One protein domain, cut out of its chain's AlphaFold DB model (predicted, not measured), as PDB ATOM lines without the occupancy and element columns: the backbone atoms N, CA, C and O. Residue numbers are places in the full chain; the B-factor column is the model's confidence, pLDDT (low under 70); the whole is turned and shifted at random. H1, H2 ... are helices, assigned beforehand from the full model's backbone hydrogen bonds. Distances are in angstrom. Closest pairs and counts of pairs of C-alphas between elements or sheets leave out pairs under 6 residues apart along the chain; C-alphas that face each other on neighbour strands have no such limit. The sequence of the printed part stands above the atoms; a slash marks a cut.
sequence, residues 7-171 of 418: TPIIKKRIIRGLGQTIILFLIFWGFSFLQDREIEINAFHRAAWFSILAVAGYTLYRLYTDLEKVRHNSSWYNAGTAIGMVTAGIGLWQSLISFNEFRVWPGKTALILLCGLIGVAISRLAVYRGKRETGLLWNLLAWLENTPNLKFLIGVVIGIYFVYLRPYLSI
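This is residues 7 to 171 of the 418 residues of an uncharacterized protein of Dehalococcoidia bacterium (UniProt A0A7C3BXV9). Four long helices, H1 to H4, stand side by side in one flat row, each reversed against the one before; H6 slants across H4 on the row's far side, and short H5 sits at H4's last turns. The printed part has 165 residues with six named helices, H1 to H6 in chain order, and no named strand: all helix. It is only just loose, close to compact, with a radius of gyration of the C-alphas of 18.9 A, and flat, spanning 63 by 57 by 17 A.

H2, residues 38 to 70, touches H1, residues 7 to 32, in a hairpin at a shallow tilt of 13 degrees; C-alphas 32 and 41 are closest, 4.8 A. H2 and H3, residues 77 to 97, touch in a hairpin at 14 degrees, closest at C-alphas 54 and 88, 4.0 A. H3 and H4, residues 105 to 128, form a third at 6 degrees, closest at C-alphas 97 and 107, 4.2 A. H4, the hub, touches H6, residues 148 to 168, at a steep tilt of 44 degrees, closest at C-alphas 116 and 155, 3.9 A. With residues 123 to 127 alone, H4 touches H5, residues 136 to 146; C-alphas 123 and 145 are closest, 5.8 A. H1 and H3 are apart. Every O i to N i+4 pair is within hydrogen-bond range in H1, H3 and H5, against 28 of 29 in H2, 18 of 20 in H4 and 14 of 17 in H6.

H1 begins at C-alpha 7 (-34.275, 17.380, -11.149) and measures 37.7 A, H2 48.5 A, H3 30.1 A and H4 36.6 A. H6, 29.9 A with a kink of 35 degrees near residue 162, ends at C-alpha 168 (12.444, 32.960, 10.352).

The C-alphas farthest apart, of Asp 36 and Thr 134, are 63.0 A apart. The printed part has no cut and no long link. Low-confidence stretches under 70 include residues 68 to 76 and 126 to 142.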
ATOM      1  N   THR A   7     -34.031  15.941 -11.358       65.38
ATOM      2  CA  THR A   7     -34.275  17.380 -11.149       65.38
ATOM      3  C   THR A   7     -34.588  17.752  -9.686       65.38
ATOM      4  O   THR A   7     -34.028  18.740  -9.195       65.38
ATOM      5  N   PRO A   8     -35.372  16.968  -8.908       76.25
ATOM      6  CA  PRO A   8     -35.625  17.287  -7.503       76.25
ATOM      7  C   PRO A   8     -34.391  17.146  -6.599       76.25
ATOM      8  O   PRO A   8     -34.295  17.875  -5.613       76.25
ATOM      9  N   ILE A   9     -33.421  16.274  -6.913       75.81
ATOM     10  CA  ILE A   9     -32.209  16.100  -6.086       75.81
ATOM     11  C   ILE A   9     -31.309  17.336  -6.187       75.81
ATOM     12  O   ILE A   9     -30.862  17.864  -5.165       75.81
ATOM     13  N   ILE A  10     -31.090  17.824  -7.411       76.31
ATOM     14  CA  ILE A  10     -30.310  19.039  -7.675       76.31
ATOM     15  C   ILE A  10     -31.006  20.249  -7.041       76.31
ATOM     16  O   ILE A  10     -30.388  20.983  -6.267       76.31
ATOM     17  N   LYS A  11     -32.319  20.395  -7.266       80.00
ATOM     18  CA  LYS A  11     -33.128  21.479  -6.691       80.00
ATOM     19  C   LYS A  11     -33.087  21.473  -5.158       80.00
ATOM     20  O   LYS A  11     -32.846  22.513  -4.552       80.00
ATOM     21  N   LYS A  12     -33.218  20.304  -4.516       83.94
ATOM     22  CA  LYS A  12     -33.138  20.160  -3.050       83.94
ATOM     23  C   LYS A  12     -31.781  20.599  -2.493       83.94
ATOM     24  O   LYS A  12     -31.731  21.173  -1.409       83.94
ATOM     25  N   ARG A  13     -30.677  20.348  -3.207       77.81
ATOM     26  CA  ARG A  13     -29.336  20.767  -2.764       77.81
ATOM     27  C   ARG A  13     -29.085  22.253  -2.946       77.81
ATOM     28  O   ARG A  13     -28.523  22.851  -2.036       77.81
ATOM     29  N   ILE A  14     -29.541  22.840  -4.050       78.50
ATOM     30  CA  ILE A  14     -29.486  24.293  -4.253       78.50
ATOM     31  C   ILE A  14     -30.289  25.000  -3.153       78.50
ATOM     32  O   ILE A  14     -29.768  25.901  -2.504       78.50
ATOM     33  N   ILE A  15     -31.505  24.522  -2.861       85.69
ATOM     34  CA  ILE A  15     -32.348  25.064  -1.783       85.69
ATOM     35  C   ILE A  15     -31.665  24.915  -0.417       85.69
ATOM     36  O   ILE A  15     -31.638  25.863   0.362       85.69
ATOM     37  N   ARG A  16     -31.071  23.751  -0.117       84.31
ATOM     38  CA  ARG A  16     -30.342  23.548   1.144       84.31
ATOM     39  C   ARG A  16     -29.124  24.467   1.254       84.31
ATOM     40  O   ARG A  16     -28.866  24.981   2.334       84.31
ATOM     41  N   GLY A  17     -28.404  24.665   0.151       75.44
ATOM     42  CA  GLY A  17     -27.288  25.600   0.056       75.44
ATOM     43  C   GLY A  17     -27.719  27.032   0.352       75.44
ATOM     44  O   GLY A  17     -27.171  27.650   1.254       75.44
ATOM     45  N   LEU A  18     -28.767  27.512  -0.325       79.44
ATOM     46  CA  LEU A  18     -29.373  28.822  -0.070       79.44
ATOM     47  C   LEU A  18     -29.813  28.977   1.391       79.44
ATOM     48  O   LEU A  18     -29.516  29.993   2.012       79.44
ATOM     49  N   GLY A  19     -30.449  27.954   1.968       86.56
ATOM     50  CA  GLY A  19     -30.828  27.955   3.381       86.56
ATOM     51  C   GLY A  19     -29.623  28.081   4.319       86.56
ATOM     52  O   GLY A  19     -29.658  28.871   5.257       86.56
ATOM     53  N   GLN A  20     -28.530  27.361   4.047       83.00
ATOM     54  CA  GLN A  20     -27.286  27.473   4.819       83.00
ATOM     55  C   GLN A  20     -26.656  28.864   4.702       83.00
ATOM     56  O   GLN A  20     -26.192  29.398   5.706       83.00
ATOM     57  N   THR A  21     -26.678  29.460   3.508       76.81
ATOM     58  CA  THR A  21     -26.200  30.826   3.269       76.81
ATOM     59  C   THR A  21     -26.992  31.844   4.084       76.81
ATOM     60  O   THR A  21     -26.392  32.680   4.753       76.81
ATOM     61  N   ILE A  22     -28.326  31.748   4.074       81.62
ATOM     62  CA  ILE A  22     -29.209  32.645   4.834       81.62
ATOM     63  C   ILE A  22     -28.956  32.497   6.335       81.62
ATOM     64  O   ILE A  22     -28.794  33.499   7.022       81.62
ATOM     65  N   ILE A  23     -28.862  31.265   6.845       87.44
ATOM     66  CA  ILE A  23     -28.591  31.015   8.268       87.44
ATOM     67  C   ILE A  23     -27.237  31.607   8.677       87.44
ATOM     68  O   ILE A  23     -27.163  32.313   9.676       87.44
ATOM     69  N   LEU A  24     -26.171  31.359   7.908       80.88
ATOM     70  CA  LEU A  24     -24.843  31.905   8.209       80.88
ATOM     71  C   LEU A  24     -24.827  33.433   8.156       80.88
ATOM     72  O   LEU A  24     -24.254  34.058   9.044       80.88
ATOM     73  N   PHE A  25     -25.486  34.026   7.160       79.25
ATOM     74  CA  PHE A  25     -25.628  35.474   7.067       79.25
ATOM     75  C   PHE A  25     -26.352  36.042   8.294       79.25
ATOM     76  O   PHE A  25     -25.828  36.952   8.925       79.25
ATOM     77  N   LEU A  26     -27.492  35.463   8.689       82.19
ATOM     78  CA  LEU A  26     -28.247  35.888   9.872       82.19
ATOM     79  C   LEU A  26     -27.450  35.736  11.170       82.19
ATOM     80  O   LEU A  26     -27.579  36.574  12.052       82.19
ATOM     81  N   ILE A  27     -26.617  34.698  11.289       87.75
ATOM     82  CA  ILE A  27     -25.745  34.509  12.452       87.75
ATOM     83  C   ILE A  27     -24.701  35.628  12.515       87.75
ATOM     84  O   ILE A  27     -24.634  36.333  13.517       87.75
ATOM     85  N   PHE A  28     -23.907  35.824  11.457       80.25
ATOM     86  CA  PHE A  28     -22.850  36.845  11.463       80.25
ATOM     87  C   PHE A  28     -23.412  38.265  11.578       80.25
ATOM     88  O   PHE A  28     -22.850  39.087  12.296       80.25
ATOM     89  N   TRP A  29     -24.538  38.531  10.919       78.88
ATOM     90  CA  TRP A  29     -25.238  39.808  10.998       78.88
ATOM     91  C   TRP A  29     -25.918  40.018  12.360       78.88
ATOM     92  O   TRP A  29     -25.906  41.110  12.906       78.88
ATOM     93  N   GLY A  30     -26.479  38.970  12.966       82.88
ATOM     94  CA  GLY A  30     -27.033  39.038  14.320       82.88
ATOM     95  C   GLY A  30     -25.958  39.328  15.366       82.88
ATOM     96  O   GLY A  30     -26.171  40.137  16.264       82.88
ATOM     97  N   PHE A  31     -24.777  38.721  15.220       84.25
ATOM     98  CA  PHE A  31     -23.639  38.991  16.094       84.25
ATOM     99  C   PHE A  31     -23.049  40.390  15.910       84.25
ATOM    100  O   PHE A  31     -22.519  40.914  16.887       84.25
ATOM    101  N   SER A  32     -23.162  41.012  14.727       82.62
ATOM    102  CA  SER A  32     -22.683  42.388  14.532       82.62
ATOM    103  C   SER A  32     -23.487  43.402  15.348       82.62
ATOM    104  O   SER A  32     -22.898  44.334  15.879       82.62
ATOM    105  N   PHE A  33     -24.790  43.175  15.562       84.31
ATOM    106  CA  PHE A  33     -25.617  44.015  16.443       84.31
ATOM    107  C   PHE A  33     -25.249  43.931  17.929       84.31
ATOM    108  O   PHE A  33     -25.658  44.792  18.701       84.31
ATOM    109  N   LEU A  34     -24.510  42.895  18.336       85.94
ATOM    110  CA  LEU A  34     -24.033  42.731  19.712       85.94
ATOM    111  C   LEU A  34     -22.667  43.392  19.945       85.94
ATOM    112  O   LEU A  34     -22.125  43.267  21.040       85.94
ATOM    113  N   GLN A  35     -22.082  44.018  18.921       87.88
ATOM    114  CA  GLN A  35     -20.782  44.673  19.022       87.88
ATOM    115  C   GLN A  35     -20.954  46.183  19.154       87.88
ATOM    116  O   GLN A  35     -21.673  46.803  18.374       87.88
ATOM    117  N   ASP A  36     -20.219  46.777  20.091       84.44
ATOM    118  CA  ASP A  36     -20.250  48.224  20.333       84.44
ATOM    119  C   ASP A  36     -19.191  48.978  19.513       84.44
ATOM    120  O   ASP A  36     -19.252  50.200  19.369       84.44
ATOM    121  N   ARG A  37     -18.188  48.270  18.972       87.81
ATOM    122  CA  ARG A  37     -17.081  48.877  18.222       87.81
ATOM    123  C   ARG A  37     -17.292  48.746  16.720       87.81
ATOM    124  O   ARG A  37     -17.466  47.654  16.190       87.81
ATOM    125  N   GLU A  38     -17.136  49.856  16.006       85.19
ATOM    126  CA  GLU A  38     -17.294  49.925  14.545       85.19
ATOM    127  C   GLU A  38     -16.361  48.957  13.785       85.19
ATOM    128  O   GLU A  38     -16.739  48.365  12.775       85.19
ATOM    129  N   ILE A  39     -15.156  48.729  14.317       80.56
ATOM    130  CA  ILE A  39     -14.172  47.775  13.779       80.56
ATOM    131  C   ILE A  39     -14.712  46.332  13.839       80.56
ATOM    132  O   ILE A  39     -14.594  45.575  12.875       80.56
ATOM    133  N   GLU A  40     -15.364  45.965  14.945       80.38
ATOM    134  CA  GLU A  40     -15.981  44.648  15.156       80.38
ATOM    135  C   GLU A  40     -17.160  44.446  14.213       80.38
ATOM    136  O   GLU A  40     -17.209  43.444  13.497       80.38
ATOM    137  N   ILE A  41     -18.041  45.439  14.115       82.50
ATOM    138  CA  ILE A  41     -19.171  45.426  13.181       82.50
ATOM    139  C   ILE A  41     -18.667  45.197  11.746       82.50
ATOM    140  O   ILE A  41     -19.095  44.256  11.073       82.50
ATOM    141  N   ASN A  42     -17.678  45.971  11.292       81.69
ATOM    142  CA  ASN A  42     -17.123  45.839   9.943       81.69
ATOM    143  C   ASN A  42     -16.439  44.484   9.697       81.69
ATOM    144  O   ASN A  42     -16.496  43.948   8.585       81.69
ATOM    145  N   ALA A  43     -15.797  43.896  10.705       81.19
ATOM    146  CA  ALA A  43     -15.236  42.554  10.610       81.19
ATOM    147  C   ALA A  43     -16.318  41.473  10.453       81.19
ATOM    148  O   ALA A  43     -16.195  40.614   9.578       81.19
ATOM    149  N   PHE A  44     -17.407  41.543  11.225       82.81
ATOM    150  CA  PHE A  44     -18.534  40.612  11.107       82.81
ATOM    151  C   PHE A  44     -19.247  40.728   9.756       82.81
ATOM    152  O   PHE A  44     -19.594  39.710   9.153       82.81
ATOM    153  N   HIS A  45     -19.399  41.943   9.225       82.25
ATOM    154  CA  HIS A  45     -19.993  42.165   7.904       82.25
ATOM    155  C   HIS A  45     -19.118  41.575   6.786       82.25
ATOM    156  O   HIS A  45     -19.625  40.874   5.907       82.25
ATOM    157  N   ARG A  46     -17.794  41.791   6.838       81.69
ATOM    158  CA  ARG A  46     -16.838  41.161   5.909       81.69
ATOM    159  C   ARG A  46     -16.885  39.632   6.020       81.69
ATOM    160  O   ARG A  46     -17.014  38.947   5.002       81.69
ATOM    161  N   ALA A  47     -16.883  39.094   7.240       82.00
ATOM    162  CA  ALA A  47     -16.978  37.658   7.486       82.00
ATOM    163  C   ALA A  47     -18.276  37.045   6.938       82.00
ATOM    164  O   ALA A  47     -18.241  35.958   6.351       82.00
ATOM    165  N   ALA A  48     -19.408  37.745   7.055       81.50
ATOM    166  CA  ALA A  48     -20.685  37.317   6.492       81.50
ATOM    167  C   ALA A  48     -20.599  37.165   4.964       81.50
ATOM    168  O   ALA A  48     -20.920  36.099   4.434       81.50
ATOM    169  N   TRP A  49     -20.087  38.181   4.260       80.12
ATOM    170  CA  TRP A  49     -19.928  38.155   2.800       80.12
ATOM    171  C   TRP A  49     -19.021  37.020   2.317       80.12
ATOM    172  O   TRP A  49     -19.363  36.297   1.379       80.12
ATOM    173  N   PHE A  50     -17.887  36.799   2.977       85.00
ATOM    174  CA  PHE A  50     -16.972  35.725   2.585       85.00
ATOM    175  C   PHE A  50     -17.475  34.328   2.970       85.00
ATOM    176  O   PHE A  50     -17.184  33.349   2.280       85.00
ATOM    177  N   SER A  51     -18.310  34.222   4.003       79.50
ATOM    178  CA  SER A  51     -18.984  32.967   4.350       79.50
ATOM    179  C   SER A  51     -20.022  32.568   3.298       79.50
ATOM    180  O   SER A  51     -20.156  31.382   2.996       79.50
ATOM    181  N   ILE A  52     -20.686  33.539   2.656       82.38
ATOM    182  CA  ILE A  52     -21.542  33.285   1.485       82.38
ATOM    183  C   ILE A  52     -20.718  32.661   0.352       82.38
ATOM    184  O   ILE A  52     -21.129  31.649  -0.221       82.38
ATOM    185  N   LEU A  53     -19.530  33.207   0.069       82.69
ATOM    186  CA  LEU A  53     -18.616  32.659  -0.939       82.69
ATOM    187  C   LEU A  53     -18.175  31.226  -0.592       82.69
ATOM    188  O   LEU A  53     -18.137  30.363  -1.472       82.69
ATOM    189  N   ALA A  54     -17.907  30.946   0.688       83.12
ATOM    190  CA  ALA A  54     -17.538  29.611   1.155       83.12
ATOM    191  C   ALA A  54     -18.656  28.581   0.905       83.12
ATOM    192  O   ALA A  54     -18.412  27.494   0.371       83.12
ATOM    193  N   VAL A  55     -19.901  28.941   1.236       83.94
ATOM    194  CA  VAL A  55     -21.085  28.097   1.006       83.94
ATOM    195  C   VAL A  55     -21.357  27.929  -0.490       83.94
ATOM    196  O   VAL A  55     -21.642  26.816  -0.940       83.94
ATOM    197  N   ALA A  56     -21.205  28.986  -1.290       81.06
ATOM    198  CA  ALA A  56     -21.337  28.919  -2.744       81.06
ATOM    199  C   ALA A  56     -20.297  27.962  -3.364       81.06
ATOM    200  O   ALA A  56     -20.645  27.080  -4.148       81.06
ATOM    201  N   GLY A  57     -19.031  28.046  -2.947       82.06
ATOM    202  CA  GLY A  57     -17.990  27.106  -3.374       82.06
ATOM    203  C   GLY A  57     -18.299  25.656  -2.978       82.06
ATOM    204  O   GLY A  57     -18.196  24.741  -3.797       82.06
ATOM    205  N   TYR A  58     -18.764  25.432  -1.746       84.38
ATOM    206  CA  TYR A  58     -19.114  24.094  -1.263       84.38
ATOM    207  C   TYR A  58     -20.330  23.490  -1.979       84.38
ATOM    208  O   TYR A  58     -20.369  22.290  -2.273       84.38
ATOM    209  N   THR A  59     -21.330  24.315  -2.280       82.94
ATOM    210  CA  THR A  59     -22.514  23.901  -3.041       82.94
ATOM    211  C   THR A  59     -22.151  23.563  -4.484       82.94
ATOM    212  O   THR A  59     -22.583  22.513  -4.960       82.94
ATOM    213  N   LEU A  60     -21.280  24.348  -5.135       80.31
ATOM    214  CA  LEU A  60     -20.668  24.013  -6.428       80.31
ATOM    215  C   LEU A  60     -19.927  22.670  -6.373       80.31
ATOM    216  O   LEU A  60     -20.210  21.779  -7.173       80.31
ATOM    217  N   TYR A  61     -19.042  22.477  -5.392       83.12
ATOM    218  CA  TYR A  61     -18.324  21.213  -5.197       83.12
ATOM    219  C   TYR A  61     -19.282  20.011  -5.102       83.12
ATOM    220  O   TYR A  61     -19.108  19.000  -5.794       83.12
ATOM    221  N   ARG A  62     -20.334  20.116  -4.279       80.44
ATOM    222  CA  ARG A  62     -21.333  19.048  -4.135       80.44
ATOM    223  C   ARG A  62     -22.142  18.821  -5.406       80.44
ATOM    224  O   ARG A  62     -22.399  17.665  -5.730       80.44
ATOM    225  N   LEU A  63     -22.523  19.888  -6.103       80.81
ATOM    226  CA  LEU A  63     -23.274  19.818  -7.352       80.81
ATOM    227  C   LEU A  63     -22.498  19.018  -8.402       80.81
ATOM    228  O   LEU A  63     -23.034  18.059  -8.953       80.81
ATOM    229  N   TYR A  64     -21.220  19.344  -8.617       78.38
ATOM    230  CA  TYR A  64     -20.374  18.603  -9.554       78.38
ATOM    231  C   TYR A  64     -20.194  17.135  -9.139       78.38
ATOM    232  O   TYR A  64     -20.236  16.256  -9.996       78.38
ATOM    233  N   THR A  65     -20.100  16.849  -7.836       77.81
ATOM    234  CA  THR A  65     -20.028  15.472  -7.301       77.81
ATOM    235  C   THR A  65     -21.275  14.640  -7.565       77.81
ATOM    236  O   THR A  65     -21.176  13.437  -7.794       77.81
ATOM    237  N   ASP A  66     -22.461  15.241  -7.566       74.75
ATOM    238  CA  ASP A  66     -23.670  14.497  -7.921       74.75
ATOM    239  C   ASP A  66     -23.853  14.382  -9.435       74.75
ATOM    240  O   ASP A  66     -24.332  13.354  -9.906       74.75
ATOM    241  N   LEU A  67     -23.444  15.399 -10.201       71.38
ATOM    242  CA  LEU A  67     -23.492  15.367 -11.665       71.38
ATOM    243  C   LEU A  67     -22.608  14.254 -12.250       71.38
ATOM    244  O   LEU A  67     -22.986  13.638 -13.244       71.38
ATOM    245  N   GLU A  68     -21.478  13.942 -11.612       68.31
ATOM    246  CA  GLU A  68     -20.623  12.796 -11.956       68.31
ATOM    247  C   GLU A  68     -21.357  11.458 -11.819       68.31
ATOM    248  O   GLU A  68     -21.351  10.643 -12.740       68.31
ATOM    249  N   LYS A  69     -22.069  11.253 -10.702       62.81
ATOM    250  CA  LYS A  69     -22.860  10.033 -10.466       62.81
ATOM    251  C   LYS A  69     -23.970   9.845 -11.501       62.81
ATOM    252  O   LYS A  69     -24.475   8.739 -11.662       62.81
ATOM    253  N   VAL A  70     -24.362  10.925 -12.179       61.44
ATOM    254  CA  VAL A  70     -25.455  10.955 -13.154       61.44
ATOM    255  C   VAL A  70     -24.958  10.813 -14.598       61.44
ATOM    256  O   VAL A  70     -25.714  10.322 -15.437       61.44
ATOM    257  N   ARG A  71     -23.714  11.201 -14.916       55.06
ATOM    258  CA  ARG A  71     -23.194  11.211 -16.294       55.06
ATOM    259  C   ARG A  71     -21.844  10.497 -16.375       55.06
ATOM    260  O   ARG A  71     -20.825  11.033 -15.956       55.06
ATOM    261  N   HIS A  72     -21.842   9.317 -16.997       44.56
ATOM    262  CA  HIS A  72     -20.725   8.363 -17.020       44.56
ATOM    263  C   HIS A  72     -19.456   8.808 -17.782       44.56
ATOM    264  O   HIS A  72     -18.601   7.976 -18.054       44.56
ATOM    265  N   ASN A  73     -19.316  10.085 -18.161       50.91
ATOM    266  CA  ASN A  73     -18.147  10.549 -18.921       50.91
ATOM    267  C   ASN A  73     -17.918  12.075 -18.897       50.91
ATOM    268  O   ASN A  73     -17.387  12.648 -19.847       50.91
ATOM    269  N   SER A  74     -18.359  12.784 -17.851       56.00
ATOM    270  CA  SER A  74     -18.179  14.243 -17.795       56.00
ATOM    271  C   SER A  74     -16.714  14.606 -17.533       56.00
ATOM    272  O   SER A  74     -16.270  14.668 -16.385       56.00
ATOM    273  N   SER A  75     -15.985  14.932 -18.602       62.44
ATOM    274  CA  SER A  75     -14.638  15.516 -18.573       62.44
ATOM    275  C   SER A  75     -14.547  16.820 -17.771       62.44
ATOM    276  O   SER A  75     -13.452  17.325 -17.581       62.44
ATOM    277  N   TRP A  76     -15.647  17.364 -17.247       68.38
ATOM    278  CA  TRP A  76     -15.685  18.608 -16.472       68.38
ATOM    279  C   TRP A  76     -15.864  18.395 -14.964       68.38
ATOM    280  O   TRP A  76     -15.798  19.355 -14.201       68.38
ATOM    281  N   TYR A  77     -16.070  17.154 -14.509       78.75
ATOM    282  CA  TYR A  77     -16.296  16.850 -13.092       78.75
ATOM    283  C   TYR A  77     -15.118  17.261 -12.195       78.75
ATOM    284  O   TYR A  77     -15.291  17.977 -11.204       78.75
ATOM    285  N   ASN A  78     -13.912  16.812 -12.543       77.69
ATOM    286  CA  ASN A  78     -12.723  17.056 -11.735       77.69
ATOM    287  C   ASN A  78     -12.350  18.543 -11.724       77.69
ATOM    288  O   ASN A  78     -11.976  19.075 -10.682       77.69
ATOM    289  N   ALA A  79     -12.532  19.233 -12.854       78.94
ATOM    290  CA  ALA A  79     -12.376  20.680 -12.938       78.94
ATOM    291  C   ALA A  79     -13.401  21.424 -12.061       78.94
ATOM    292  O   ALA A  79     -13.020  22.262 -11.247       78.94
ATOM    293  N   GLY A  80     -14.688  21.083 -12.160       81.00
ATOM    294  CA  GLY A  80     -15.749  21.731 -11.384       81.00
ATOM    295  C   GLY A  80     -15.639  21.498  -9.874       81.00
ATOM    296  O   GLY A  80     -15.852  22.417  -9.082       81.00
ATOM    297  N   THR A  81     -15.237  20.296  -9.450       82.62
ATOM    298  CA  THR A  81     -14.973  20.016  -8.028       82.62
ATOM    299  C   THR A  81     -13.735  20.730  -7.508       82.62
ATOM    300  O   THR A  81     -13.787  21.254  -6.395       82.62
ATOM    301  N   ALA A  82     -12.658  20.805  -8.295       83.25
ATOM    302  CA  ALA A  82     -11.466  21.570  -7.938       83.25
ATOM    303  C   ALA A  82     -11.793  23.062  -7.764       83.25
ATOM    304  O   ALA A  82     -11.434  23.646  -6.742       83.25
ATOM    305  N   ILE A  83     -12.546  23.653  -8.700       85.38
ATOM    306  CA  ILE A  83     -13.009  25.046  -8.608       85.38
ATOM    307  C   ILE A  83     -13.854  25.242  -7.344       85.38
ATOM    308  O   ILE A  83     -13.585  26.153  -6.566       85.38
ATOM    309  N   GLY A  84     -14.825  24.361  -7.085       83.50
ATOM    310  CA  GLY A  84     -15.658  24.437  -5.882       83.50
ATOM    311  C   GLY A  84     -14.848  24.388  -4.580       83.50
ATOM    312  O   GLY A  84     -15.102  25.177  -3.672       83.50
ATOM    313  N   MET A  85     -13.835  23.516  -4.495       85.44
ATOM    314  CA  MET A  85     -12.944  23.421  -3.330       85.44
ATOM    315  C   MET A  85     -12.094  24.679  -3.129       85.44
ATOM    316  O   MET A  85     -11.977  25.151  -1.999       85.44
ATOM    317  N   VAL A  86     -11.519  25.230  -4.204       86.75
ATOM    318  CA  VAL A  86     -10.695  26.448  -4.135       86.75
ATOM    319  C   VAL A  86     -11.549  27.642  -3.721       86.75
ATOM    320  O   VAL A  86     -11.192  28.345  -2.781       86.75
ATOM    321  N   THR A  87     -12.714  27.829  -4.344       85.94
ATOM    322  CA  THR A  87     -13.643  28.911  -3.991       85.94
ATOM    323  C   THR A  87     -14.130  28.785  -2.547       85.94
ATOM    324  O   THR A  87     -14.165  29.780  -1.823       85.94
ATOM    325  N   ALA A  88     -14.441  27.565  -2.090       85.50
ATOM    326  CA  ALA A  88     -14.822  27.316  -0.701       85.50
ATOM    327  C   ALA A  88     -13.688  27.664   0.277       85.50
ATOM    328  O   ALA A  88     -13.921  28.317   1.293       85.50
ATOM    329  N   GLY A  89     -12.459  27.262  -0.055       85.31
ATOM    330  CA  GLY A  89     -11.269  27.573   0.727       85.31
ATOM    331  C   GLY A  89     -10.993  29.073   0.810       85.31
ATOM    332  O   GLY A  89     -10.715  29.572   1.895       85.31
ATOM    333  N   ILE A  90     -11.098  29.803  -0.308       84.19
ATOM    334  CA  ILE A  90     -10.895  31.260  -0.348       84.19
ATOM    335  C   ILE A  90     -11.948  31.965   0.510       84.19
ATOM    336  O   ILE A  90     -11.591  32.828   1.308       84.19
ATOM    337  N   GLY A  91     -13.221  31.578   0.394       82.38
ATOM    338  CA  GLY A  91     -14.290  32.139   1.225       82.38
ATOM    339  C   GLY A  91     -14.058  31.896   2.717       82.38
ATOM    340  O   GLY A  91     -14.193  32.811   3.525       82.38
ATOM    341  N   LEU A  92     -13.627  30.688   3.092       85.69
ATOM    342  CA  LEU A  92     -13.297  30.363   4.481       85.69
ATOM    343  C   LEU A  92     -12.085  31.162   4.983       85.69
ATOM    344  O   LEU A  92     -12.108  31.679   6.098       85.69
ATOM    345  N   TRP A  93     -11.049  31.303   4.154       87.00
ATOM    346  CA  TRP A  93      -9.868  32.096   4.488       87.00
ATOM    347  C   TRP A  93     -10.197  33.571   4.700       87.00
ATOM    348  O   TRP A  93      -9.834  34.128   5.733       87.00
ATOM    349  N   GLN A  94     -10.933  34.183   3.775       85.62
ATOM    350  CA  GLN A  94     -11.325  35.590   3.860       85.62
ATOM    351  C   GLN A  94     -12.332  35.854   4.995       85.62
ATOM    352  O   GLN A  94     -12.302  36.902   5.641       85.62
ATOM    353  N   SER A  95     -13.183  34.877   5.319       83.81
ATOM    354  CA  SER A  95     -14.053  34.960   6.495       83.81
ATOM    355  C   SER A  95     -13.233  35.007   7.787       83.81
ATOM    356  O   SER A  95     -13.434  35.882   8.625       83.81
ATOM    357  N   LEU A  96     -12.220  34.144   7.916       83.44
ATOM    358  CA  LEU A  96     -11.374  34.086   9.110       83.44
ATOM    359  C   LEU A  96     -10.354  35.230   9.199       83.44
ATOM    360  O   LEU A  96     -10.063  35.691  10.302       83.44
ATOM    361  N   ILE A  97      -9.839  35.731   8.070       84.12
ATOM    362  CA  ILE A  97      -8.928  36.886   8.059       84.12
ATOM    363  C   ILE A  97      -9.642  38.176   8.464       84.12
ATOM    364  O   ILE A  97      -9.001  39.076   8.994       84.12
ATOM    365  N   SER A  98     -10.964  38.253   8.292       82.31
ATOM    366  CA  SER A  98     -11.754  39.403   8.748       82.31
ATOM    367  C   SER A  98     -11.656  39.598  10.267       82.31
ATOM    368  O   SER A  98     -11.823  40.710  10.750       82.31
ATOM    369  N   PHE A  99     -11.297  38.548  11.015       80.50
ATOM    370  CA  PHE A  99     -11.072  38.599  12.459       80.50
ATOM    371  C   PHE A  99      -9.598  38.790  12.860       80.50
ATOM    372  O   PHE A  99      -9.294  38.765  14.056       80.50
ATOM    373  N   ASN A 100      -8.675  38.992  11.905       78.44
ATOM    374  CA  ASN A 100      -7.256  39.210  12.229       78.44
ATOM    375  C   ASN A 100      -7.024  40.460  13.083       78.44
ATOM    376  O   ASN A 100      -6.042  40.514  13.821       78.44
ATOM    377  N   GLU A 101      -7.929  41.434  12.992       69.69
ATOM    378  CA  GLU A 101      -7.921  42.657  13.798       69.69
ATOM    379  C   GLU A 101      -8.110  42.357  15.302       69.69
ATOM    380  O   GLU A 101      -7.626  43.117  16.135       69.69
ATOM    381  N   PHE A 102      -8.713  41.214  15.667       65.00
ATOM    382  CA  PHE A 102      -8.901  40.788  17.066       65.00
ATOM    383  C   PHE A 102      -7.841  39.801  17.540       65.00
ATOM    384  O   PHE A 102      -7.397  39.849  18.686       65.00
ATOM    385  N   ARG A 103      -7.464  38.851  16.679       68.69
ATOM    386  CA  ARG A 103      -6.448  37.830  16.960       68.69
ATOM    387  C   ARG A 103      -5.750  37.473  15.660       68.69
ATOM    388  O   ARG A 103      -6.416  37.203  14.681       68.69
ATOM    389  N   VAL A 104      -4.423  37.366  15.661       68.31
ATOM    390  CA  VAL A 104      -3.623  37.068  14.449       68.31
ATOM    391  C   VAL A 104      -3.686  35.583  14.039       68.31
ATOM    392  O   VAL A 104      -3.357  35.201  12.915       68.31
ATOM    393  N   TRP A 105      -4.079  34.706  14.966       72.81
ATOM    394  CA  TRP A 105      -4.060  33.254  14.770       72.81
ATOM    395  C   TRP A 105      -5.106  32.714  13.770       72.81
ATOM    396  O   TRP A 105      -4.705  31.911  12.926       72.81
ATOM    397  N   PRO A 106      -6.382  33.165  13.763       78.06
ATOM    398  CA  PRO A 106      -7.420  32.698  12.842       78.06
ATOM    399  C   PRO A 106      -7.038  32.841  11.369       78.06
ATOM    400  O   PRO A 106      -7.164  31.873  10.617       78.06
ATOM    401  N   GLY A 107      -6.495  33.994  10.953       74.50
ATOM    402  CA  GLY A 107      -6.072  34.207   9.567       74.50
ATOM    403  C   GLY A 107      -4.911  33.296   9.157       74.50
ATOM    404  O   GLY A 107      -4.915  32.744   8.055       74.50
ATOM    405  N   LYS A 108      -3.953  33.068  10.066       78.94
ATOM    406  CA  LYS A 108      -2.819  32.152   9.858       78.94
ATOM    407  C   LYS A 108      -3.271  30.697   9.723       78.94
ATOM    408  O   LYS A 108      -2.866  30.017   8.782       78.94
ATOM    409  N   THR A 109      -4.144  30.220  10.612       80.88
ATOM    410  CA  THR A 109      -4.724  28.868  10.516       80.88
ATOM    411  C   THR A 109      -5.555  28.685   9.256       80.88
ATOM    412  O   THR A 109      -5.494  27.635   8.619       80.88
ATOM    413  N   ALA A 110      -6.298  29.710   8.852       78.69
ATOM    414  CA  ALA A 110      -7.141  29.647   7.674       78.69
ATOM    415  C   ALA A 110      -6.328  29.575   6.374       78.69
ATOM    416  O   ALA A 110      -6.692  28.832   5.464       78.69
ATOM    417  N   LEU A 111      -5.190  30.274   6.316       79.31
ATOM    418  CA  LEU A 111      -4.259  30.184   5.191       79.31
ATOM    419  C   LEU A 111      -3.643  28.779   5.080       79.31
ATOM    420  O   LEU A 111      -3.552  28.227   3.988       79.31
ATOM    421  N   ILE A 112      -3.308  28.154   6.213       84.56
ATOM    422  CA  ILE A 112      -2.817  26.767   6.252       84.56
ATOM    423  C   ILE A 112      -3.875  25.787   5.722       84.56
ATOM    424  O   ILE A 112      -3.567  24.914   4.907       84.56
ATOM    425  N   LEU A 113      -5.134  25.947   6.142       83.19
ATOM    426  CA  LEU A 113      -6.247  25.124   5.658       83.19
ATOM    427  C   LEU A 113      -6.503  25.327   4.158       83.19
ATOM    428  O   LEU A 113      -6.759  24.354   3.446       83.19
ATOM    429  N   LEU A 114      -6.387  26.563   3.667       84.56
ATOM    430  CA  LEU A 114      -6.488  26.886   2.244       84.56
ATOM    431  C   LEU A 114      -5.409  26.160   1.429       84.56
ATOM    432  O   LEU A 114      -5.736  25.537   0.421       84.56
ATOM    433  N   CYS A 115      -4.151  26.164   1.879       85.75
ATOM    434  CA  CYS A 115      -3.077  25.418   1.217       85.75
ATOM    435  C   CYS A 115      -3.372  23.908   1.162       85.75
ATOM    436  O   CYS A 115      -3.160  23.273   0.124       85.75
ATOM    437  N   GLY A 116      -3.936  23.337   2.233       84.25
ATOM    438  CA  GLY A 116      -4.424  21.954   2.254       84.25
ATOM    439  C   GLY A 116      -5.506  21.682   1.202       84.25
ATOM    440  O   GLY A 116      -5.416  20.709   0.450       84.25
ATOM    441  N   LEU A 117      -6.511  22.558   1.104       85.00
ATOM    442  CA  LEU A 117      -7.598  22.446   0.122       85.00
ATOM    443  C   LEU A 117      -7.107  22.597  -1.323       85.00
ATOM    444  O   LEU A 117      -7.547  21.845  -2.192       85.00
ATOM    445  N   ILE A 118      -6.160  23.504  -1.576       84.19
ATOM    446  CA  ILE A 118      -5.515  23.665  -2.886       84.19
ATOM    447  C   ILE A 118      -4.768  22.385  -3.275       84.19
ATOM    448  O   ILE A 118      -4.906  21.920  -4.406       84.19
ATOM    449  N   GLY A 119      -4.043  21.758  -2.342       84.19
ATOM    450  CA  GLY A 119      -3.374  20.476  -2.587       84.19
ATOM    451  C   GLY A 119      -4.346  19.371  -3.016       84.19
ATOM    452  O   GLY A 119      -4.081  18.620  -3.960       84.19
ATOM    453  N   VAL A 120      -5.524  19.306  -2.386       83.88
ATOM    454  CA  VAL A 120      -6.588  18.370  -2.784       83.88
ATOM    455  C   VAL A 120      -7.181  18.742  -4.149       83.88
ATOM    456  O   VAL A 120      -7.388  17.851  -4.975       83.88
ATOM    457  N   ALA A 121      -7.400  20.026  -4.433       84.06
ATOM    458  CA  ALA A 121      -7.933  20.495  -5.713       84.06
ATOM    459  C   ALA A 121      -6.992  20.180  -6.891       84.06
ATOM    460  O   ALA A 121      -7.429  19.611  -7.891       84.06
ATOM    461  N   ILE A 122      -5.689  20.442  -6.746       81.00
ATOM    462  CA  ILE A 122      -4.661  20.086  -7.743       81.00
ATOM    463  C   ILE A 122      -4.673  18.579  -8.006       81.00
ATOM    464  O   ILE A 122      -4.575  18.133  -9.147       81.00
ATOM    465  N   SER A 123      -4.867  17.775  -6.961       77.75
ATOM    466  CA  SER A 123      -4.928  16.325  -7.110       77.75
ATOM    467  C   SER A 123      -6.124  15.822  -7.912       77.75
ATOM    468  O   SER A 123      -6.025  14.806  -8.593       77.75
ATOM    469  N   ARG A 124      -7.253  16.537  -7.863       76.00
ATOM    470  CA  ARG A 124      -8.416  16.234  -8.705       76.00
ATOM    471  C   ARG A 124      -8.123  16.558 -10.162       76.00
ATOM    472  O   ARG A 124      -8.479  15.780 -11.040       76.00
ATOM    473  N   LEU A 125      -7.398  17.642 -10.420       73.56
ATOM    474  CA  LEU A 125      -6.930  17.985 -11.765       73.56
ATOM    475  C   LEU A 125      -5.869  17.001 -12.292       73.56
ATOM    476  O   LEU A 125      -5.751  16.820 -13.502       73.56
ATOM    477  N   ALA A 126      -5.138  16.303 -11.416       68.06
ATOM    478  CA  ALA A 126      -4.160  15.293 -11.826       68.06
ATOM    479  C   ALA A 126      -4.789  14.082 -12.548       68.06
ATOM    480  O   ALA A 126      -4.086  13.402 -13.294       68.06
ATOM    481  N   VAL A 127      -6.103  13.856 -12.401       68.19
ATOM    482  CA  VAL A 127      -6.855  12.799 -13.106       68.19
ATOM    483  C   VAL A 127      -6.852  13.003 -14.628       68.19
ATOM    484  O   VAL A 127      -6.939  12.035 -15.376       68.19
ATOM    485  N   TYR A 128      -6.640  14.228 -15.127       67.44
ATOM    486  CA  TYR A 128      -6.461  14.500 -16.565       67.44
ATOM    487  C   TYR A 128      -5.097  14.032 -17.119       67.44
ATOM    488  O   TYR A 128      -4.633  14.496 -18.163       67.44
ATOM    489  N   ARG A 129      -4.432  13.099 -16.429       60.56
ATOM    490  CA  ARG A 129      -3.243  12.391 -16.901       60.56
ATOM    491  C   ARG A 129      -3.636  11.605 -18.161       60.56
ATOM    492  O   ARG A 129      -4.344  10.606 -18.102       60.56
ATOM    493  N   GLY A 130      -3.193  12.065 -19.329       56.81
ATOM    494  CA  GLY A 130      -3.307  11.282 -20.563       56.81
ATOM    495  C   GLY A 130      -2.684   9.881 -20.404       56.81
ATOM    496  O   GLY A 130      -1.895   9.652 -19.488       56.81
ATOM    497  N   LYS A 131      -3.009   8.948 -21.310       53.09
ATOM    498  CA  LYS A 131      -2.681   7.499 -21.262       53.09
ATOM    499  C   LYS A 131      -1.184   7.102 -21.201       53.09
ATOM    500  O   LYS A 131      -0.860   5.948 -21.454       53.09
ATOM    501  N   ARG A 132      -0.236   7.996 -20.905       55.72
ATOM    502  CA  ARG A 132       1.191   7.633 -20.821       55.72
ATOM    503  C   ARG A 132       1.535   7.071 -19.441       55.72
ATOM    504  O   ARG A 132       1.376   7.745 -18.428       55.72
ATOM    505  N   GLU A 133       2.019   5.831 -19.427       54.78
ATOM    506  CA  GLU A 133       2.255   5.040 -18.211       54.78
ATOM    507  C   GLU A 133       3.694   5.104 -17.670       54.78
ATOM    508  O   GLU A 133       3.958   4.567 -16.599       54.78
ATOM    509  N   THR A 134       4.638   5.772 -18.343       51.94
ATOM    510  CA  THR A 134       6.064   5.667 -17.988       51.94
ATOM    511  C   THR A 134       6.705   7.004 -17.589       51.94
ATOM    512  O   THR A 134       6.808   7.940 -18.382       51.94
ATOM    513  N   GLY A 135       7.161   7.093 -16.329       67.44
ATOM    514  CA  GLY A 135       8.083   8.124 -15.821       67.44
ATOM    515  C   GLY A 135       7.907   8.475 -14.333       67.44
ATOM    516  O   GLY A 135       6.833   8.306 -13.760       67.44
ATOM    517  N   LEU A 136       8.963   9.003 -13.702       68.75
ATOM    518  CA  LEU A 136       9.003   9.377 -12.273       68.75
ATOM    519  C   LEU A 136       7.905  10.383 -11.888       68.75
ATOM    520  O   LEU A 136       7.190  10.183 -10.909       68.75
ATOM    521  N   LEU A 137       7.709  11.415 -12.714       62.16
ATOM    522  CA  LEU A 137       6.630  12.393 -12.545       62.16
ATOM    523  C   LEU A 137       5.234  11.766 -12.701       62.16
ATOM    524  O   LEU A 137       4.288  12.229 -12.072       62.16
ATOM    525  N   TRP A 138       5.088  10.706 -13.500       63.22
ATOM    526  CA  TRP A 138       3.812  10.001 -13.681       63.22
ATOM    527  C   TRP A 138       3.470   9.116 -12.488       63.22
ATOM    528  O   TRP A 138       2.318   9.104 -12.070       63.22
ATOM    529  N   ASN A 139       4.467   8.458 -11.892       69.81
ATOM    530  CA  ASN A 139       4.301   7.738 -10.629       69.81
ATOM    531  C   ASN A 139       3.988   8.696  -9.476       69.81
ATOM    532  O   ASN A 139       3.124   8.391  -8.659       69.81
ATOM    533  N   LEU A 140       4.627   9.872  -9.447       67.00
ATOM    534  CA  LEU A 140       4.321  10.917  -8.473       67.00
ATOM    535  C   LEU A 140       2.878  11.414  -8.636       67.00
ATOM    536  O   LEU A 140       2.158  11.489  -7.650       67.00
ATOM    537  N   LEU A 141       2.429  11.684  -9.867       64.69
ATOM    538  CA  LEU A 141       1.056  12.116 -10.168       64.69
ATOM    539  C   LEU A 141       0.008  11.028  -9.886       64.69
ATOM    540  O   LEU A 141      -1.048  11.328  -9.341       64.69
ATOM    541  N   ALA A 142       0.306   9.765 -10.200       67.06
ATOM    542  CA  ALA A 142      -0.535   8.615  -9.866       67.06
ATOM    543  C   ALA A 142      -0.649   8.414  -8.348       67.06
ATOM    544  O   ALA A 142      -1.716   8.123  -7.810       67.06
ATOM    545  N   TRP A 143       0.454   8.603  -7.630       71.56
ATOM    546  CA  TRP A 143       0.474   8.585  -6.172       71.56
ATOM    547  C   TRP A 143      -0.315   9.764  -5.581       71.56
ATOM    548  O   TRP A 143      -1.133   9.580  -4.675       71.56
ATOM    549  N   LEU A 144      -0.161  10.945  -6.189       66.00
ATOM    550  CA  LEU A 144      -0.974  12.142  -5.976       66.00
ATOM    551  C   LEU A 144      -2.434  11.949  -6.383       66.00
ATOM    552  O   LEU A 144      -3.207  12.855  -6.140       66.00
ATOM    553  N   GLU A 145      -2.879  10.833  -6.949       68.12
ATOM    554  CA  GLU A 145      -4.302  10.561  -7.189       68.12
ATOM    555  C   GLU A 145      -4.904   9.756  -6.025       68.12
ATOM    556  O   GLU A 145      -5.949  10.117  -5.478       68.12
ATOM    557  N   ASN A 146      -4.170   8.759  -5.529       75.69
ATOM    558  CA  ASN A 146      -4.703   7.696  -4.672       75.69
ATOM    559  C   ASN A 146      -4.900   8.048  -3.181       75.69
ATOM    560  O   ASN A 146      -5.576   7.305  -2.475       75.69
ATOM    561  N   THR A 147      -4.331   9.146  -2.661       78.88
ATOM    562  CA  THR A 147      -4.289   9.406  -1.198       78.88
ATOM    563  C   THR A 147      -4.722  10.828  -0.786       78.88
ATOM    564  O   THR A 147      -3.890  11.660  -0.432       78.88
ATOM    565  N   PRO A 148      -6.024  11.184  -0.818       75.19
ATOM    566  CA  PRO A 148      -6.487  12.567  -0.603       75.19
ATOM    567  C   PRO A 148      -6.078  13.171   0.753       75.19
ATOM    568  O   PRO A 148      -5.693  14.336   0.806       75.19
ATOM    569  N   ASN A 149      -6.083  12.377   1.829       79.88
ATOM    570  CA  ASN A 149      -5.708  12.842   3.171       79.88
ATOM    571  C   ASN A 149      -4.232  13.250   3.253       79.88
ATOM    572  O   ASN A 149      -3.892  14.255   3.871       79.88
ATOM    573  N   LEU A 150      -3.357  12.491   2.595       79.62
ATOM    574  CA  LEU A 150      -1.924  12.762   2.595       79.62
ATOM    575  C   LEU A 150      -1.602  14.023   1.781       79.62
ATOM    576  O   LEU A 150      -0.730  14.797   2.156       79.62
ATOM    577  N   LYS A 151      -2.374  14.295   0.726       80.12
ATOM    578  CA  LYS A 151      -2.263  15.524  -0.076       80.12
ATOM    579  C   LYS A 151      -2.716  16.764   0.678       80.12
ATOM    580  O   LYS A 151      -2.055  17.796   0.604       80.12
ATOM    581  N   PHE A 152      -3.821  16.652   1.415       83.81
ATOM    582  CA  PHE A 152      -4.243  17.704   2.331       83.81
ATOM    583  C   PHE A 152      -3.132  17.996   3.345       83.81
ATOM    584  O   PHE A 152      -2.775  19.153   3.538       83.81
ATOM    585  N   LEU A 153      -2.523  16.951   3.915       85.75
ATOM    586  CA  LEU A 153      -1.426  17.086   4.871       85.75
ATOM    587  C   LEU A 153      -0.175  17.733   4.254       85.75
ATOM    588  O   LEU A 153       0.403  18.616   4.875       85.75
ATOM    589  N   ILE A 154       0.201  17.385   3.018       84.06
ATOM    590  CA  ILE A 154       1.288  18.064   2.288       84.06
ATOM    591  C   ILE A 154       0.967  19.549   2.090       84.06
ATOM    592  O   ILE A 154       1.811  20.399   2.364       84.06
ATOM    593  N   GLY A 155      -0.253  19.878   1.657       84.31
ATOM    594  CA  GLY A 155      -0.683  21.269   1.511       84.31
ATOM    595  C   GLY A 155      -0.656  22.032   2.840       84.31
ATOM    596  O   GLY A 155      -0.207  23.173   2.881       84.31
ATOM    597  N   VAL A 156      -1.047  21.390   3.943       85.19
ATOM    598  CA  VAL A 156      -0.940  21.945   5.301       85.19
ATOM    599  C   VAL A 156       0.518  22.184   5.692       85.19
ATOM    600  O   VAL A 156       0.828  23.258   6.197       85.19
ATOM    601  N   VAL A 157       1.429  21.243   5.425       87.50
ATOM    602  CA  VAL A 157       2.870  21.406   5.694       87.50
ATOM    603  C   VAL A 157       3.450  22.578   4.899       87.50
ATOM    604  O   VAL A 157       4.175  23.394   5.463       87.50
ATOM    605  N   ILE A 158       3.076  22.721   3.624       85.00
ATOM    606  CA  ILE A 158       3.452  23.876   2.794       85.00
ATOM    607  C   ILE A 158       2.893  25.174   3.395       85.00
ATOM    608  O   ILE A 158       3.611  26.166   3.509       85.00
ATOM    609  N   GLY A 159       1.635  25.171   3.837       82.50
ATOM    610  CA  GLY A 159       1.028  26.315   4.518       82.50
ATOM    611  C   GLY A 159       1.768  26.692   5.805       82.50
ATOM    612  O   GLY A 159       2.037  27.867   6.041       82.50
ATOM    613  N   ILE A 160       2.150  25.706   6.621       85.75
ATOM    614  CA  ILE A 160       2.943  25.913   7.841       85.75
ATOM    615  C   ILE A 160       4.307  26.509   7.488       85.75
ATOM    616  O   ILE A 160       4.736  27.455   8.148       85.75
ATOM    617  N   TYR A 161       4.957  26.017   6.429       85.25
ATOM    618  CA  TYR A 161       6.200  26.594   5.925       85.25
ATOM    619  C   TYR A 161       6.031  28.086   5.611       85.25
ATOM    620  O   TYR A 161       6.744  28.905   6.187       85.25
ATOM    621  N   PHE A 162       5.044  28.463   4.793       80.62
ATOM    622  CA  PHE A 162       4.840  29.862   4.396       80.62
ATOM    623  C   PHE A 162       4.475  30.784   5.562       80.62
ATOM    624  O   PHE A 162       4.893  31.941   5.586       80.62
ATOM    625  N   VAL A 163       3.687  30.293   6.519       81.31
ATOM    626  CA  VAL A 163       3.159  31.113   7.618       81.31
ATOM    627  C   VAL A 163       4.129  31.224   8.790       81.31
ATOM    628  O   VAL A 163       4.221  32.288   9.405       81.31
ATOM    629  N   TYR A 164       4.809  30.130   9.133       81.44
ATOM    630  CA  TYR A 164       5.580  30.022  10.370       81.44
ATOM    631  C   TYR A 164       7.063  29.789  10.166       81.44
ATOM    632  O   TYR A 164       7.811  30.197  11.036       81.44
ATOM    633  N   LEU A 165       7.507  29.147   9.087       79.62
ATOM    634  CA  LEU A 165       8.931  28.845   8.900       79.62
ATOM    635  C   LEU A 165       9.629  29.941   8.083       79.62
ATOM    636  O   LEU A 165      10.697  30.418   8.452       79.62
ATOM    637  N   ARG A 166       8.972  30.393   7.011       76.75
ATOM    638  CA  ARG A 166       9.452  31.403   6.064       76.75
ATOM    639  C   ARG A 166       9.880  32.720   6.716       76.75
ATOM    640  O   ARG A 166      10.951  33.193   6.361       76.75
ATOM    641  N   PRO A 167       9.137  33.307   7.678       75.19
ATOM    642  CA  PRO A 167       9.567  34.555   8.310       75.19
ATOM    643  C   PRO A 167      10.864  34.434   9.128       75.19
ATOM    644  O   PRO A 167      11.476  35.451   9.425       75.19
ATOM    645  N   TYR A 168      11.267  33.215   9.511       77.25
ATOM    646  CA  TYR A 168      12.444  32.960  10.352       77.25
ATOM    647  C   TYR A 168      13.645  32.426   9.565       77.25
ATOM    648  O   TYR A 168      14.737  32.308  10.119       77.25
ATOM    649  N   LEU A 169      13.468  32.103   8.282       76.25
ATOM    650  CA  LEU A 169      14.569  31.740   7.398       76.25
ATOM    651  C   LEU A 169      15.309  33.026   7.008       76.25
ATOM    652  O   LEU A 169      14.895  33.756   6.118       76.25
ATOM    653  N   SER A 170      16.404  33.303   7.716       54.00
ATOM    654  CA  SER A 170      17.227  34.521   7.655       54.00
ATOM    655  C   SER A 170      18.059  34.696   6.374       54.00
ATOM    656  O   SER A 170      19.021  35.461   6.365       54.00
ATOM    657  N   ILE A 171      17.749  33.958   5.308       59.22
ATOM    658  CA  ILE A 171      18.390  34.147   4.004       59.22
ATOM    659  C   ILE A 171      17.753  35.380   3.366       59.22
ATOM    660  O   ILE A 171      16.544  35.563   3.502       59.22
TER     661      ILE A 171